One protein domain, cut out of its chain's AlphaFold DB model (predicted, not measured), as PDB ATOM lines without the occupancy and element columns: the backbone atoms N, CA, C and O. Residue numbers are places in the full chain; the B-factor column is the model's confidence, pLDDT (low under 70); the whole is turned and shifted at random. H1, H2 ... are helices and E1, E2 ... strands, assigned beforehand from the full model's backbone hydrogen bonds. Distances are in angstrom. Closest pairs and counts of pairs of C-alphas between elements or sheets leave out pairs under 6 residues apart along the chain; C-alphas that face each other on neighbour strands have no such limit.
ATOM      1  N   GLU A  54      42.847 -12.119  -2.692       66.44
ATOM      2  CA  GLU A  54      42.494 -11.249  -1.544       66.44
ATOM      3  C   GLU A  54      41.064 -11.378  -0.996       66.44
ATOM      4  O   GLU A  54      40.821 -10.941   0.131       66.44
ATOM      5  N   ILE A  55      40.135 -12.031  -1.698       69.81
ATOM      6  CA  ILE A  55      38.780 -12.238  -1.167       69.81
ATOM      7  C   ILE A  55      38.834 -13.369  -0.149       69.81
ATOM      8  O   ILE A  55      38.930 -14.548  -0.490       69.81
ATOM      9  N   LYS A  56      38.802 -12.993   1.127       85.81
ATOM     10  CA  LYS A  56      38.690 -13.913   2.257       85.81
ATOM     11  C   LYS A  56      37.311 -13.725   2.876       85.81
ATOM     12  O   LYS A  56      37.171 -12.830   3.708       85.81
ATOM     13  N   PRO A  57      36.321 -14.542   2.476       91.50
ATOM     14  CA  PRO A  57      34.991 -14.482   3.054       91.50
ATOM     15  C   PRO A  57      35.082 -14.644   4.574       91.50
ATOM     16  O   PRO A  57      35.794 -15.521   5.075       91.50
ATOM     17  N   LYS A  58      34.371 -13.794   5.311       95.19
ATOM     18  CA  LYS A  58      34.298 -13.844   6.777       95.19
ATOM     19  C   LYS A  58      33.691 -15.147   7.299       95.19
ATOM     20  O   LYS A  58      34.043 -15.584   8.396       95.19
ATOM     21  N   PHE A  59      32.767 -15.737   6.545       96.94
ATOM     22  CA  PHE A  59      32.005 -16.921   6.929       96.94
ATOM     23  C   PHE A  59      32.391 -18.140   6.100       96.94
ATOM     24  O   PHE A  59      33.004 -18.039   5.038       96.94
ATOM     25  N   LYS A  60      31.997 -19.317   6.583       96.38
ATOM     26  CA  LYS A  60      32.184 -20.600   5.896       96.38
ATOM     27  C   LYS A  60      30.858 -21.336   5.738       96.38
ATOM     28  O   LYS A  60      29.906 -21.100   6.479       96.38
ATOM     29  N   LYS A  61      30.824 -22.286   4.804       97.31
ATOM     30  CA  LYS A  61      29.697 -23.209   4.630       97.31
ATOM     31  C   LYS A  61      29.281 -23.848   5.961       97.31
ATOM     32  O   LYS A  61      30.120 -24.365   6.699       97.31
ATOM     33  N   GLY A  62      27.980 -23.830   6.230       96.75
ATOM     34  CA  GLY A  62      27.350 -24.316   7.454       96.75
ATOM     35  C   GLY A  62      27.220 -23.269   8.561       96.75
ATOM     36  O   GLY A  62      26.498 -23.514   9.530       96.75
ATOM     37  N   ASP A  63      27.865 -22.104   8.439       97.69
ATOM     38  CA  ASP A  63      27.687 -21.029   9.410       97.69
ATOM     39  C   ASP A  63      26.238 -20.531   9.400       97.69
ATOM     40  O   ASP A  63      25.629 -20.313   8.353       97.69
ATOM     41  N   THR A  64      25.689 -20.322  10.596       96.81
ATOM     42  CA  THR A  64      24.414 -19.626  10.768       96.81
ATOM     43  C   THR A  64      24.702 -18.178  11.129       96.81
ATOM     44  O   THR A  64      25.338 -17.891  12.146       96.81
ATOM     45  N   ILE A  65      24.224 -17.261  10.300       97.31
ATOM     46  CA  ILE A  65      24.501 -15.834  10.424       97.31
ATOM     47  C   ILE A  65      23.220 -15.050  10.707       97.31
ATOM     48  O   ILE A  65      22.117 -15.443  10.324       97.31
ATOM     49  N   VAL A  66      23.372 -13.928  11.401       96.50
ATOM     50  CA  VAL A  66      22.292 -13.000  11.754       96.50
ATOM     51  C   VAL A  66      22.725 -11.578  11.420       96.50
ATOM     52  O   VAL A  66      23.899 -11.230  11.559       96.50
ATOM     53  N   HIS A  67      21.787 -10.746  10.977       95.38
ATOM     54  CA  HIS A  67      22.084  -9.346  10.691       95.38
ATOM     55  C   HIS A  67      22.477  -8.618  11.987       95.38
ATOM     56  O   HIS A  67      21.743  -8.644  12.979       95.38
ATOM     57  N   ASN A  68      23.622  -7.936  11.966       94.62
ATOM     58  CA  ASN A  68      24.241  -7.271  13.116       94.62
ATOM     59  C   ASN A  68      23.298  -6.297  13.864       94.62
ATOM     60  O   ASN A  68      23.341  -6.227  15.093       94.62
ATOM     61  N   VAL A  69      22.381  -5.612  13.169       94.19
ATOM     62  CA  VAL A  69      21.403  -4.678  13.757       94.19
ATOM     63  C   VAL A  69      20.421  -5.357  14.713       94.19
ATOM     64  O   VAL A  69      19.904  -4.714  15.630       94.19
ATOM     65  N   LEU A  70      20.176  -6.658  14.530       95.00
ATOM     66  CA  LEU A  70      19.303  -7.450  15.397       95.00
ATOM     67  C   LEU A  70      20.012  -7.860  16.701       95.00
ATOM     68  O   LEU A  70      19.361  -8.164  17.701       95.00
ATOM     69  N   CYS A  71      21.344  -7.795  16.748       94.94
ATOM     70  CA  CYS A  71      22.168  -8.136  17.910       94.94
ATOM     71  C   CYS A  71      22.247  -6.987  18.938       94.94
ATOM     72  O   CYS A  71      23.306  -6.670  19.489       94.94
ATOM     73  N   ASN A  72      21.111  -6.352  19.224       94.00
ATOM     74  CA  ASN A  72      20.973  -5.222  20.148       94.00
ATOM     75  C   ASN A  72      20.318  -5.612  21.492       94.00
ATOM     76  O   ASN A  72      20.108  -4.756  22.361       94.00
ATOM     77  N   GLY A  73      20.055  -6.905  21.699       93.44
ATOM     78  CA  GLY A  73      19.394  -7.475  22.872       93.44
ATOM     79  C   GLY A  73      17.882  -7.650  22.727       93.44
ATOM     80  O   GLY A  73      17.242  -7.991  23.721       93.44
ATOM     81  N   THR A  74      17.313  -7.415  21.542       93.75
ATOM     82  CA  THR A  74      15.903  -7.712  21.252       93.75
ATOM     83  C   THR A  74      15.697  -9.199  20.932       93.75
ATOM     84  O   THR A  74      16.637  -9.856  20.476       93.75
ATOM     85  N   PRO A  75      14.500  -9.760  21.195       96.12
ATOM     86  CA  PRO A  75      14.190 -11.152  20.880       96.12
ATOM     87  C   PRO A  75      14.416 -11.484  19.401       96.12
ATOM     88  O   PRO A  75      13.947 -10.762  18.524       96.12
ATOM     89  N   LEU A  76      15.070 -12.614  19.140       95.94
ATOM     90  CA  LEU A  76      15.243 -13.170  17.802       95.94
ATOM     91  C   LEU A  76      14.248 -14.311  17.573       95.94
ATOM     92  O   LEU A  76      14.032 -15.172  18.430       95.94
ATOM     93  N   ASN A  77      13.658 -14.335  16.386       93.19
ATOM     94  CA  ASN A  77      12.847 -15.425  15.880       93.19
ATOM     95  C   ASN A  77      13.746 -16.430  15.143       93.19
ATOM     96  O   ASN A  77      14.306 -16.122  14.087       93.19
ATOM     97  N   LYS A  78      13.841 -17.641  15.706       86.19
ATOM     98  CA  LYS A  78      14.652 -18.767  15.208       86.19
ATOM     99  C   LYS A  78      14.399 -19.143  13.742       86.19
ATOM    100  O   LYS A  78      15.301 -19.667  13.098       86.19
ATOM    101  N   ASP A  79      13.204 -18.864  13.228       86.81
ATOM    102  CA  ASP A  79      12.788 -19.256  11.882       86.81
ATOM    103  C   ASP A  79      12.934 -18.102  10.877       86.81
ATOM    104  O   ASP A  79      12.972 -18.341   9.674       86.81
ATOM    105  N   ASN A  80      13.070 -16.854  11.353       89.38
ATOM    106  CA  ASN A  80      12.968 -15.666  10.497       89.38
ATOM    107  C   ASN A  80      14.198 -14.755  10.468       89.38
ATOM    108  O   ASN A  80      14.291 -13.913   9.577       89.38
ATOM    109  N   ASN A  81      15.089 -14.833  11.459       94.06
ATOM    110  CA  ASN A  81      16.190 -13.872  11.601       94.06
ATOM    111  C   ASN A  81      17.557 -14.403  11.167       94.06
ATOM    112  O   ASN A  81      18.541 -13.678  11.289       94.06
ATOM    113  N   PHE A  82      17.617 -15.636  10.674       95.50
ATOM    114  CA  PHE A  82      18.868 -16.329  10.407       95.50
ATOM    115  C   PHE A  82      18.967 -16.745   8.947       95.50
ATOM    116  O   PHE A  82      17.987 -17.209   8.360       95.50
ATOM    117  N   LEU A  83      20.178 -16.632   8.414       96.38
ATOM    118  CA  LEU A  83      20.583 -17.218   7.145       96.38
ATOM    119  C   LEU A  83      21.593 -18.329   7.433       96.38
ATOM    120  O   LEU A  83      22.347 -18.245   8.406       96.38
ATOM    121  N   VAL A  84      21.598 -19.372   6.613       97.38
ATOM    122  CA  VAL A  84      22.614 -20.431   6.667       97.38
ATOM    123  C   VAL A  84      23.476 -20.313   5.425       97.38
ATOM    124  O   VAL A  84      22.937 -20.252   4.326       97.38
ATOM    125  N   VAL A  85      24.795 -20.254   5.587       97.81
ATOM    126  CA  VAL A  85      25.723 -20.234   4.452       97.81
ATOM    127  C   VAL A  85      25.772 -21.628   3.838       97.81
ATOM    128  O   VAL A  85      26.216 -22.576   4.485       97.81
ATOM    129  N   GLU A  86      25.327 -21.760   2.596       97.56
ATOM    130  CA  GLU A  86      25.240 -23.043   1.891       97.56
ATOM    131  C   GLU A  86      26.423 -23.250   0.954       97.56
ATOM    132  O   GLU A  86      26.970 -24.357   0.885       97.56
ATOM    133  N   ASP A  87      26.873 -22.187   0.291       96.38
ATOM    134  CA  ASP A  87      28.102 -22.196  -0.494       96.38
ATOM    135  C   ASP A  87      28.701 -20.792  -0.653       96.38
ATOM    136  O   ASP A  87      28.094 -19.783  -0.282       96.38
ATOM    137  N   ILE A  88      29.922 -20.731  -1.186       94.06
ATOM    138  CA  ILE A  88      30.630 -19.484  -1.476       94.06
ATOM    139  C   ILE A  88      31.214 -19.564  -2.882       94.06
ATOM    140  O   ILE A  88      32.218 -20.240  -3.121       94.06
ATOM    141  N   ASN A  89      30.616 -18.831  -3.816       90.31
ATOM    142  CA  ASN A  89      31.130 -18.706  -5.169       90.31
ATOM    143  C   ASN A  89      32.137 -17.551  -5.231       90.31
ATOM    144  O   ASN A  89      31.776 -16.399  -5.461       90.31
ATOM    145  N   LEU A  90      33.421 -17.873  -5.058       86.44
ATOM    146  CA  LEU A  90      34.509 -16.890  -5.132       86.44
ATOM    147  C   LEU A  90      34.691 -16.281  -6.531       86.44
ATOM    148  O   LEU A  90      35.253 -15.199  -6.640       86.44
ATOM    149  N   SER A  91      34.245 -16.959  -7.595       81.19
ATOM    150  CA  SER A  91      34.362 -16.434  -8.964       81.19
ATOM    151  C   SER A  91      33.324 -15.358  -9.282       81.19
ATOM    152  O   SER A  91      33.574 -14.502 -10.127       81.19
ATOM    153  N   GLU A  92      32.189 -15.394  -8.585       83.06
ATOM    154  CA  GLU A  92      31.113 -14.403  -8.684       83.06
ATOM    155  C   GLU A  92      31.049 -13.477  -7.466       83.06
ATOM    156  O   GLU A  92      30.144 -12.655  -7.384       83.06
ATOM    157  N   GLU A  93      31.987 -13.626  -6.527       87.88
ATOM    158  CA  GLU A  93      32.052 -12.893  -5.258       87.88
ATOM    159  C   GLU A  93      30.761 -12.963  -4.434       87.88
ATOM    160  O   GLU A  93      30.351 -11.985  -3.811       87.88
ATOM    161  N   LYS A  94      30.113 -14.132  -4.411       93.12
ATOM    162  CA  LYS A  94      28.801 -14.306  -3.779       93.12
ATOM    163  C   LYS A  94      28.777 -15.403  -2.735       93.12
ATOM    164  O   LYS A  94      29.335 -16.483  -2.925       93.12
ATOM    165  N   TYR A  95      28.034 -15.151  -1.667       96.56
ATOM    166  CA  TYR A  95      27.491 -16.208  -0.831       96.56
ATOM    167  C   TYR A  95      26.197 -16.735  -1.438       96.56
ATOM    168  O   TYR A  95      25.317 -15.957  -1.812       96.56
ATOM    169  N   GLU A  96      26.057 -18.054  -1.443       97.00
ATOM    170  CA  GLU A  96      24.765 -18.718  -1.529       97.00
ATOM    171  C   GLU A  96      24.287 -18.991  -0.102       97.00
ATOM    172  O   GLU A  96      24.964 -19.668   0.682       97.00
ATOM    173  N   VAL A  97      23.129 -18.445   0.258       96.69
ATOM    174  CA  VAL A  97      22.567 -18.587   1.601       96.69
ATOM    175  C   VAL A  97      21.157 -19.142   1.552       96.69
ATOM    176  O   VAL A  97      20.344 -18.753   0.718       96.69
ATOM    177  N   TYR A  98      20.833 -20.018   2.494       96.38
ATOM    178  CA  TYR A  98      19.473 -20.481   2.706       96.38
ATOM    179  C   TYR A  98      18.749 -19.586   3.710       96.38
ATOM    180  O   TYR A  98      19.141 -19.470   4.879       96.38
ATOM    181  N   ASN A  99      17.649 -18.983   3.265       93.19
ATOM    182  CA  ASN A  99      16.784 -18.159   4.090       93.19
ATOM    183  C   ASN A  99      15.581 -18.968   4.583       93.19
ATOM    184  O   ASN A  99      14.617 -19.215   3.853       93.19
ATOM    185  N   LYS A 100      15.609 -19.339   5.868       86.56
ATOM    186  CA  LYS A 100      14.552 -20.146   6.502       86.56
ATOM    187  C   LYS A 100      13.181 -19.475   6.493       86.56
ATOM    188  O   LYS A 100      12.181 -20.183   6.405       86.56
ATOM    189  N   ARG A 101      13.122 -18.139   6.530       87.88
ATOM    190  CA  ARG A 101      11.863 -17.378   6.578       87.88
ATOM    191  C   ARG A 101      10.992 -17.645   5.356       87.88
ATOM    192  O   ARG A 101       9.770 -17.698   5.455       87.88
ATOM    193  N   VAL A 102      11.641 -17.716   4.201       90.69
ATOM    194  CA  VAL A 102      11.011 -17.836   2.882       90.69
ATOM    195  C   VAL A 102      11.281 -19.192   2.230       90.69
ATOM    196  O   VAL A 102      10.766 -19.450   1.149       90.69
ATOM    197  N   ALA A 103      12.040 -20.063   2.904       89.69
ATOM    198  CA  ALA A 103      12.412 -21.402   2.456       89.69
ATOM    199  C   ALA A 103      13.022 -21.424   1.042       89.69
ATOM    200  O   ALA A 103      12.678 -22.274   0.222       89.69
ATOM    201  N   THR A 104      13.923 -20.480   0.753       94.19
ATOM    202  CA  THR A 104      14.612 -20.380  -0.541       94.19
ATOM    203  C   THR A 104      16.090 -20.055  -0.366       94.19
ATOM    204  O   THR A 104      16.508 -19.551   0.678       94.19
ATOM    205  N   PHE A 105      16.860 -20.342  -1.412       93.25
ATOM    206  CA  PHE A 105      18.224 -19.864  -1.571       93.25
ATOM    207  C   PHE A 105      18.217 -18.431  -2.102       93.25
ATOM    208  O   PHE A 105      17.373 -18.066  -2.927       93.25
ATOM    209  N   GLU A 106      19.150 -17.632  -1.605       93.12
ATOM    210  CA  GLU A 106      19.410 -16.257  -2.012       93.12
ATOM    211  C   GLU A 106      20.912 -16.094  -2.269       93.12
ATOM    212  O   GLU A 106      21.737 -16.771  -1.651       93.12
ATOM    213  N   PHE A 107      21.264 -15.191  -3.182       93.56
ATOM    214  CA  PHE A 107      22.649 -14.914  -3.553       93.56
ATOM    215  C   PHE A 107      22.971 -13.468  -3.208       93.56
ATOM    216  O   PHE A 107      22.278 -12.557  -3.665       93.56
ATOM    217  N   PHE A 108      24.015 -13.261  -2.412       92.31
ATOM    218  CA  PHE A 108      24.431 -11.935  -1.964       92.31
ATOM    219  C   PHE A 108      25.920 -11.742  -2.177       92.31
ATOM    220  O   PHE A 108      26.692 -12.678  -1.974       92.31
ATOM    221  N   ASP A 109      26.314 -10.518  -2.513       92.06
ATOM    222  CA  ASP A 109      27.722 -10.150  -2.619       92.06
ATOM    223  C   ASP A 109      28.429 -10.380  -1.270       92.06
ATOM    224  O   ASP A 109      27.877 -10.076  -0.202       92.06
ATOM    225  N   ILE A 110      29.653 -10.913  -1.314       93.25
ATOM    226  CA  ILE A 110      30.457 -11.233  -0.125       93.25
ATOM    227  C   ILE A 110      30.622  -9.999   0.762       93.25
ATOM    228  O   ILE A 110      30.400 -10.094   1.967       93.25
ATOM    229  N   GLU A 111      30.920  -8.838   0.170       91.00
ATOM    230  CA  GLU A 111      31.050  -7.559   0.881       91.00
ATOM    231  C   GLU A 111      29.786  -7.230   1.690       91.00
ATOM    232  O   GLU A 111      29.856  -6.982   2.895       91.00
ATOM    233  N   THR A 112      28.608  -7.340   1.065       91.81
ATOM    234  CA  THR A 112      27.322  -7.045   1.719       91.81
ATOM    235  C   THR A 112      27.103  -7.933   2.944       91.81
ATOM    236  O   THR A 112      26.666  -7.453   3.996       91.81
ATOM    237  N   ILE A 113      27.387  -9.230   2.828       95.75
ATOM    238  CA  ILE A 113      27.210 -10.174   3.933       95.75
ATOM    239  C   ILE A 113      28.252  -9.939   5.032       95.75
ATOM    240  O   ILE A 113      27.894  -9.871   6.211       95.75
ATOM    241  N   ASP A 114      29.521  -9.774   4.671       95.19
ATOM    242  CA  ASP A 114      30.623  -9.649   5.625       95.19
ATOM    243  C   ASP A 114      30.504  -8.384   6.499       95.19
ATOM    244  O   ASP A 114      30.808  -8.434   7.702       95.19
ATOM    245  N   GLU A 115      29.992  -7.285   5.933       94.25
ATOM    246  CA  GLU A 115      29.722  -6.028   6.642       94.25
ATOM    247  C   GLU A 115      28.495  -6.106   7.562       94.25
ATOM    248  O   GLU A 115      28.526  -5.643   8.709       94.25
ATOM    249  N   ASN A 116      27.396  -6.691   7.076       95.56
ATOM    250  CA  ASN A 116      26.087  -6.556   7.722       95.56
ATOM    251  C   ASN A 116      25.712  -7.729   8.629       95.56
ATOM    252  O   ASN A 116      24.793  -7.609   9.444       95.56
ATOM    253  N   TYR A 117      26.414  -8.854   8.533       96.38
ATOM    254  CA  TYR A 117      26.091 -10.060   9.286       96.38
ATOM    255  C   TYR A 117      27.189 -10.435  10.276       96.38
ATOM    256  O   TYR A 117      28.347 -10.017  10.187       96.38
ATOM    257  N   VAL A 118      26.813 -11.243  11.260       96.44
ATOM    258  CA  VAL A 118      27.717 -11.869  12.229       96.44
ATOM    259  C   VAL A 118      27.351 -13.335  12.396       96.44
ATOM    260  O   VAL A 118      26.185 -13.710  12.248       96.44
ATOM    261  N   ASN A 119      28.339 -14.163  12.731       96.94
ATOM    262  CA  ASN A 119      28.089 -15.552  13.080       96.94
ATOM    263  C   ASN A 119      27.345 -15.583  14.422       96.94
ATOM    264  O   ASN A 119      27.697 -14.861  15.360       96.94
ATOM    265  N   ILE A 120      26.283 -16.382  14.518       95.75
ATOM    266  CA  ILE A 120      25.496 -16.458  15.749       95.75
ATOM    267  C   ILE A 120      26.290 -17.053  16.915       95.75
ATOM    268  O   ILE A 120      26.064 -16.657  18.057       95.75
ATOM    269  N   ASP A 121      27.247 -17.940  16.638       95.50
ATOM    270  CA  ASP A 121      28.094 -18.562  17.659       95.50
ATOM    271  C   ASP A 121      29.049 -17.536  18.308       95.50
ATOM    272  O   ASP A 121      29.411 -17.691  19.476       95.50
ATOM    273  N   ASP A 122      29.362 -16.441  17.599       95.50
ATOM    274  CA  ASP A 122      30.142 -15.296  18.096       95.50
ATOM    275  C   ASP A 122      29.311 -14.300  18.924       95.50
ATOM    276  O   ASP A 122      29.858 -13.391  19.561       95.50
ATOM    277  N   CYS A 123      27.982 -14.403  18.877       96.44
ATOM    278  CA  CYS A 123      27.099 -13.504  19.603       96.44
ATOM    279  C   CYS A 123      26.986 -13.907  21.073       96.44
ATOM    280  O   CYS A 123      26.964 -15.078  21.433       96.44
ATOM    281  N   LEU A 124      26.791 -12.915  21.938       97.50
ATOM    282  CA  LEU A 124      26.478 -13.139  23.342       97.50
ATOM    283  C   LEU A 124      24.992 -13.495  23.477       97.50
ATOM    284  O   LEU A 124      24.123 -12.659  23.203       97.50
ATOM    285  N   LEU A 125      24.702 -14.706  23.948       97.81
ATOM    286  CA  LEU A 125      23.359 -15.264  24.137       97.81
ATOM    287  C   LEU A 125      23.185 -15.827  25.548       97.81
ATOM    288  O   LEU A 125      24.158 -16.196  26.200       97.81
ATOM    289  N   TYR A 126      21.942 -15.890  26.026       97.75
ATOM    290  CA  TYR A 126      21.613 -16.782  27.138       97.75
ATOM    291  C   TYR A 126      21.444 -18.197  26.603       97.75
ATOM    292  O   TYR A 126      20.934 -18.370  25.494       97.75
ATOM    293  N   TRP A 127      21.820 -19.182  27.405       97.12
ATOM    294  CA  TRP A 127      21.793 -20.585  27.010       97.12
ATOM    295  C   TRP A 127      20.983 -21.399  28.009       97.12
ATOM    296  O   TRP A 127      21.060 -21.146  29.210       97.12
ATOM    297  N   GLU A 128      20.204 -22.347  27.503       96.62
ATOM    298  CA  GLU A 128      19.553 -23.407  28.265       96.62
ATOM    299  C   GLU A 128      20.470 -24.631  28.293       96.62
ATOM    300  O   GLU A 128      21.083 -24.974  27.281       96.62
ATOM    301  N   TYR A 129      20.580 -25.278  29.447       94.94
ATOM    302  CA  TYR A 129      21.367 -26.494  29.634       94.94
ATOM    303  C   TYR A 129      20.776 -27.341  30.765       94.94
ATOM    304  O   TYR A 129      19.975 -26.849  31.560       94.94
ATOM    305  N   TYR A 130      21.167 -28.612  30.838       93.50
ATOM    306  CA  TYR A 130      20.790 -29.506  31.931       93.50
ATOM    307  C   TYR A 130      21.850 -29.463  33.037       93.50
ATOM    308  O   TYR A 130      23.020 -29.714  32.755       93.50
ATOM    309  N   ASP A 131      21.466 -29.123  34.267       91.00
ATOM    310  CA  ASP A 131      22.361 -29.092  35.430       91.00
ATOM    311  C   ASP A 131      22.266 -30.412  36.203       91.00
ATOM    312  O   ASP A 131      21.215 -30.731  36.768       91.00
ATOM    313  N   ASP A 132      23.373 -31.156  36.248       90.00
ATOM    314  CA  ASP A 132      23.438 -32.479  36.874       90.00
ATOM    315  C   ASP A 132      23.265 -32.405  38.404       90.00
ATOM    316  O   ASP A 132      22.809 -33.364  39.020       90.00
ATOM    317  N   ASN A 133      23.579 -31.267  39.038       89.19
ATOM    318  CA  ASN A 133      23.452 -31.116  40.493       89.19
ATOM    319  C   ASN A 133      21.997 -30.935  40.933       89.19
ATOM    320  O   ASN A 133      21.630 -31.321  42.042       89.19
ATOM    321  N   TYR A 134      21.186 -30.304  40.082       88.69
ATOM    322  CA  TYR A 134      19.766 -30.051  40.337       88.69
ATOM    323  C   TYR A 134      18.844 -31.006  39.573       88.69
ATOM    324  O   TYR A 134      17.628 -30.921  39.736       88.69
ATOM    325  N   GLU A 135      19.413 -31.880  38.737       92.00
ATOM    326  CA  GLU A 135      18.707 -32.807  37.850       92.00
ATOM    327  C   GLU A 135      17.631 -32.116  36.985       92.00
ATOM    328  O   GLU A 135      16.563 -32.674  36.710       92.00
ATOM    329  N   ALA A 136      17.895 -30.884  36.542       93.12
ATOM    330  CA  ALA A 136      16.905 -30.038  35.878       93.12
ATOM    331  C   ALA A 136      17.501 -29.162  34.770       93.12
ATOM    332  O   ALA A 136      18.665 -28.764  34.815       93.12
ATOM    333  N   PHE A 137      16.664 -28.793  33.794       93.56
ATOM    334  CA  PHE A 137      17.010 -27.753  32.827       93.56
ATOM    335  C   PHE A 137      16.995 -26.375  33.487       93.56
ATOM    336  O   PHE A 137      16.050 -26.007  34.190       93.56
ATOM    337  N   THR A 138      18.038 -25.599  33.229       93.56
ATOM    338  CA  THR A 138      18.200 -24.235  33.717       93.56
ATOM    339  C   THR A 138      18.807 -23.356  32.628       93.56
ATOM    340  O   THR A 138      19.140 -23.815  31.536       93.56
ATOM    341  N   LYS A 139      18.937 -22.062  32.916       95.06
ATOM    342  CA  LYS A 139      19.541 -21.085  32.009       95.06
ATOM    343  C   LYS A 139      20.782 -20.453  32.619       95.06
ATOM    344  O   LYS A 139      20.889 -20.320  33.837       95.06
ATOM    345  N   THR A 140      21.666 -19.941  31.774       95.50
ATOM    346  CA  THR A 140      22.792 -19.122  32.232       95.50
ATOM    347  C   THR A 140      22.319 -17.818  32.909       95.50
ATOM    348  O   THR A 140      21.272 -17.235  32.581       95.50
ATOM    349  N   ASP A 141      23.096 -17.344  33.884       94.12
ATOM    350  CA  ASP A 141      22.903 -16.065  34.587       94.12
ATOM    351  C   ASP A 141      23.361 -14.871  33.736       94.12
ATOM    352  O   ASP A 141      22.832 -13.764  33.873       94.12
ATOM    353  N   ARG A 142      24.300 -15.105  32.813       94.88
ATOM    354  CA  ARG A 142      24.874 -14.108  31.891       94.88
ATOM    355  C   ARG A 142      24.788 -14.582  30.450       94.88
ATOM    356  O   ARG A 142      24.464 -15.738  30.169       94.88
ATOM    357  N   ARG A 143      25.095 -13.661  29.538       96.50
ATOM    358  CA  ARG A 143      25.270 -13.998  28.131       96.50
ATOM    359  C   ARG A 143      26.701 -14.450  27.863       96.50
ATOM    360  O   ARG A 143      27.629 -13.800  28.335       96.50
ATOM    361  N   TYR A 144      26.837 -15.489  27.057       96.44
ATOM    362  CA  TYR A 144      28.103 -16.064  26.616       96.44
ATOM    363  C   TYR A 144      28.068 -16.230  25.098       96.44
ATOM    364  O   TYR A 144      26.985 -16.431  24.538       96.44
ATOM    365  N   ASN A 145      29.227 -16.152  24.444       96.62
ATOM    366  CA  ASN A 145      29.371 -16.770  23.126       96.62
ATOM    367  C   ASN A 145      29.342 -18.304  23.301       96.62
ATOM    368  O   ASN A 145      29.358 -18.806  24.432       96.62
ATOM    369  N   LYS A 146      29.249 -19.064  22.210       95.31
ATOM    370  CA  LYS A 146      29.088 -20.522  22.311       95.31
ATOM    371  C   LYS A 146      30.291 -21.224  22.942       95.31
ATOM    372  O   LYS A 146      30.099 -22.128  23.751       95.31
ATOM    373  N   GLU A 147      31.503 -20.816  22.580       94.31
ATOM    374  CA  GLU A 147      32.745 -21.402  23.095       94.31
ATOM    375  C   GLU A 147      32.876 -21.163  24.605       94.31
ATOM    376  O   GLU A 147      32.953 -22.121  25.376       94.31
ATOM    377  N   ASP A 148      32.741 -19.908  25.040       94.69
ATOM    378  CA  ASP A 148      32.765 -19.515  26.450       94.69
ATOM    379  C   ASP A 148      31.662 -20.218  27.253       94.69
ATOM    380  O   ASP A 148      31.855 -20.570  28.418       94.69
ATOM    381  N   CYS A 149      30.483 -20.419  26.648       95.62
ATOM    382  CA  CYS A 149      29.386 -21.141  27.283       95.62
ATOM    383  C   CYS A 149      29.764 -22.600  27.538       95.62
ATOM    384  O   CYS A 149      29.582 -23.089  28.650       95.62
ATOM    385  N   ILE A 150      30.310 -23.290  26.535       94.50
ATOM    386  CA  ILE A 150      30.745 -24.683  26.671       94.50
ATOM    387  C   ILE A 150      31.833 -24.798  27.743       94.50
ATOM    388  O   ILE A 150      31.758 -25.686  28.594       94.50
ATOM    389  N   ASP A 151      32.808 -23.891  27.750       93.50
ATOM    390  CA  ASP A 151      33.885 -23.889  28.741       93.50
ATOM    391  C   ASP A 151      33.378 -23.631  30.166       93.50
ATOM    392  O   ASP A 151      33.825 -24.288  31.111       93.50
ATOM    393  N   TYR A 152      32.407 -22.730  30.324       91.88
ATOM    394  CA  TYR A 152      31.728 -22.503  31.598       91.88
ATOM    395  C   TYR A 152      30.961 -23.752  32.068       91.88
ATOM    396  O   TYR A 152      31.082 -24.153  33.227       91.88
ATOM    397  N   LEU A 153      30.215 -24.400  31.168       92.81
ATOM    398  CA  LEU A 153      29.331 -25.522  31.499       92.81
ATOM    399  C   LEU A 153      30.053 -26.846  31.763       92.81
ATOM    400  O   LEU A 153      29.504 -27.712  32.438       92.81
ATOM    401  N   ARG A 154      31.311 -26.995  31.329       90.44
ATOM    402  CA  ARG A 154      32.155 -28.154  31.688       90.44
ATOM    403  C   ARG A 154      32.296 -28.371  33.195       90.44
ATOM    404  O   ARG A 154      32.656 -29.466  33.615       90.44
ATOM    405  N   GLN A 155      32.066 -27.335  33.998       83.38
ATOM    406  CA  GLN A 155      32.158 -27.402  35.457       83.38
ATOM    407  C   GLN A 155      30.841 -27.826  36.120       83.38
ATOM    408  O   GLN A 155      30.850 -28.182  37.296       83.38
ATOM    409  N   THR A 156      29.718 -27.764  35.398       82.06
ATOM    410  CA  THR A 156      28.369 -27.926  35.961       82.06
ATOM    411  C   THR A 156      27.600 -29.106  35.378       82.06
ATOM    412  O   THR A 156      26.699 -29.612  36.039       82.06
ATOM    413  N   THR A 157      27.941 -29.561  34.174       86.50
ATOM    414  CA  THR A 157      27.249 -30.674  33.522       86.50
ATOM    415  C   THR A 157      28.180 -31.515  32.660       86.50
ATOM    416  O   THR A 157      29.093 -31.013  31.999       86.50
ATOM    417  N   SER A 158      27.920 -32.819  32.644       82.44
ATOM    418  CA  SER A 158      28.526 -33.767  31.709       82.44
ATOM    419  C   SER A 158      27.836 -33.763  30.333       82.44
ATOM    420  O   SER A 158      28.421 -34.204  29.338       82.44
ATOM    421  N   HIS A 159      26.627 -33.201  30.243       80.75
ATOM    422  CA  HIS A 159      25.823 -33.094  29.028       80.75
ATOM    423  C   HIS A 159      26.044 -31.742  28.327       80.75
ATOM    424  O   HIS A 159      25.245 -30.812  28.432       80.75
ATOM    425  N   LEU A 160      27.141 -31.630  27.568       82.38
ATOM    426  CA  LEU A 160      27.542 -30.404  26.854       82.38
ATOM    427  C   LEU A 160      26.734 -30.152  25.569       82.38
ATOM    428  O   LEU A 160      27.285 -30.065  24.472       82.38
ATOM    429  N   THR A 161      25.420 -30.005  25.703       87.38
ATOM    430  CA  THR A 161      24.519 -29.640  24.601       87.38
ATOM    431  C   THR A 161      23.707 -28.382  24.927       87.38
ATOM    432  O   THR A 161      22.475 -28.442  24.927       87.38
ATOM    433  N   PRO A 162      24.355 -27.242  25.246       93.62
ATOM    434  CA  PRO A 162      23.627 -26.015  25.523       93.62
ATOM    435  C   PRO A 162      22.887 -25.520  24.281       93.62
ATOM    436  O   PRO A 162      23.412 -25.555  23.165       93.62
ATOM    437  N   MET A 163      21.677 -25.010  24.483       95.06
ATOM    438  CA  MET A 163      20.846 -24.446  23.425       95.06
ATOM    439  C   MET A 163      20.658 -22.939  23.620       95.06
ATOM    440  O   MET A 163      20.324 -22.499  24.720       95.06
ATOM    441  N   PRO A 164      20.847 -22.113  22.581       96.19
ATOM    442  CA  PRO A 164      20.681 -20.674  22.709       96.19
ATOM    443  C   PRO A 164      19.201 -20.301  22.869       96.19
ATOM    444  O   PRO A 164      18.332 -20.781  22.140       96.19
ATOM    445  N   ILE A 165      18.914 -19.378  23.786       96.75
ATOM    446  CA  ILE A 165      17.562 -18.868  24.047       96.75
ATOM    447  C   ILE A 165      17.358 -17.565  23.264       96.75
ATOM    448  O   ILE A 165      17.463 -16.456  23.797       96.75
ATOM    449  N   TYR A 166      17.065 -17.695  21.970       96.25
ATOM    450  CA  TYR A 166      16.935 -16.570  21.035       96.25
ATOM    451  C   TYR A 166      15.901 -15.513  21.457       96.25
ATOM    452  O   TYR A 166      16.100 -14.319  21.225       96.25
ATOM    453  N   GLN A 167      14.840 -15.914  22.157       96.19
ATOM    454  CA  GLN A 167      13.789 -15.025  22.661       96.19
ATOM    455  C   GLN A 167      14.291 -14.040  23.729       96.19
ATOM    456  O   GLN A 167      13.629 -13.038  23.989       96.19
ATOM    457  N   LEU A 168      15.462 -14.283  24.330       96.31
ATOM    458  CA  LEU A 168      16.110 -13.358  25.272       96.31
ATOM    459  C   LEU A 168      17.137 -12.424  24.603       96.31
ATOM    460  O   LEU A 168      17.781 -11.613  25.283       96.31
ATOM    461  N   GLY A 169      17.270 -12.527  23.280       95.25
ATOM    462  CA  GLY A 169      18.024 -11.626  22.422       95.25
ATOM    463  C   GLY A 169      19.543 -11.781  22.469       95.25
ATOM    464  O   GLY A 169      20.155 -11.970  23.528       95.25
ATOM    465  N   ALA A 170      20.152 -11.630  21.294       96.69
ATOM    466  CA  ALA A 170      21.597 -11.642  21.104       96.69
ATOM    467  C   ALA A 170      22.206 -10.248  21.304       96.69
ATOM    468  O   ALA A 170      21.563  -9.228  21.037       96.69
ATOM    469  N   ARG A 171      23.468 -10.191  21.738       96.31
ATOM    470  CA  ARG A 171      24.275  -8.963  21.740       96.31
ATOM    471  C   ARG A 171      25.620  -9.189  21.068       96.31
ATOM    472  O   ARG A 171      26.210 -10.249  21.233       96.31
ATOM    473  N   LEU A 172      26.134  -8.164  20.395       94.94
ATOM    474  CA  LEU A 172      27.539  -8.148  19.983       94.94
ATOM    475  C   LEU A 172      28.459  -7.973  21.210       94.94
ATOM    476  O   LEU A 172      28.110  -7.204  22.122       94.94
ATOM    477  N   PRO A 173      29.623  -8.650  21.243       90.56
ATOM    478  CA  PRO A 173      30.722  -8.316  22.150       90.56
ATOM    479  C   PRO A 173      31.091  -6.828  22.061       90.56
ATOM    480  O   PRO A 173      30.894  -6.195  21.025       90.56
ATOM    481  N   LYS A 174      31.604  -6.234  23.147       83.00
ATOM    482  CA  LYS A 174      31.895  -4.781  23.196       83.00
ATOM    483  C   LYS A 174      32.945  -4.352  22.169       83.00
ATOM    484  O   LYS A 174      32.895  -3.234  21.682       83.00
ATOM    485  N   ASP A 175      33.866  -5.249  21.895       77.94
ATOM    486  CA  ASP A 175      34.982  -5.190  20.959       77.94
ATOM    487  C   ASP A 175      34.550  -5.403  19.495       77.94
ATOM    488  O   ASP A 175      35.325  -5.119  18.588       77.94
ATOM    489  N   LYS A 176      33.299  -5.828  19.260       64.75
ATOM    490  CA  LYS A 176      32.671  -5.981  17.936       64.75
ATOM    491  C   LYS A 176      31.517  -4.982  17.703       64.75
ATOM    492  O   LYS A 176      30.653  -5.247  16.871       64.75
ATOM    493  N   LYS A 177      31.448  -3.897  18.485       56.19
ATOM    494  CA  LYS A 177      30.439  -2.829  18.352       56.19
ATOM    495  C   LYS A 177      30.896  -1.682  17.470       56.19
ATOM    496  O   LYS A 177      32.105  -1.374  17.508       56.19
TER     497      LYS A 177
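This is residues 54 to 177 of the 177 residues of an uncharacterized protein of Campylobacter hyointestinalis subsp. hyointestinalis (UniProt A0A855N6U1). Two lobes lie end to end: one is a curled, strongly twisted five-stranded sheet with the short helix H1 on it, the other a small hairpin, E6 and E7, with helix H2 near E6. Residues 68 to 81 loop out between the lobes. The 124 printed residues hold seven strands and two helices, in the order E1 E2 E3 E4 H1 E5 E6 E7 H2; the larger sheet runs E4 E3 E2 E1 E5, antiparallel. The class is mixed, with 51 residues in named elements, under half. The whole is only just compact, close to loose, with a radius of gyration of the C-alphas of 16.0 A, and elongated, spanning 52 by 30 by 25 A.

E1, residues 64 to 67, E2, residues 82 to 89, E3, residues 94 to 99, and E4, residues 104 to 109, form a meander, each strand the antiparallel neighbour of the one before. N 65 and O 83 are 2.8 A apart, N 86 and O 96 2.9 A, N 97 and O 106 2.9 A. E2 bends by 59 degrees at residue 86. H1, residues 110 to 116, is on this sheet; its closest C-alphas with E3 are those of Ile 110 and Lys 94, 5.1 A. E5, residues 117 to 119, is an edge strand beside E1, with N 66 and O 118 at 2.9 A. E6, residues 127 to 131, and E7, residues 136 to 139, form a hairpin, with N 129 and O 138 at 2.9 A. H2, residues 146 to 153, is not on the larger sheet; its closest C-alphas with E6 are those of Cys 149 and Trp 127, 7.6 A. In H1 and H2 every O i to N i+4 pair is within hydrogen-bond range.

E1 begins at C-alpha 64 (24.414, -19.626, 10.768). E2 is 20.0 A long, E4 16.8 A and E3 14.9 A. H2 ends at C-alpha 153 (29.331, -25.522, 31.499).

The C-alphas farthest apart, of Ser 91 and Tyr 134, are 53.2 A apart. The printed part has no cut; the link from E1 to E2 is long. Residues 54 to 55 and 176 to 177 have pLDDT under 70.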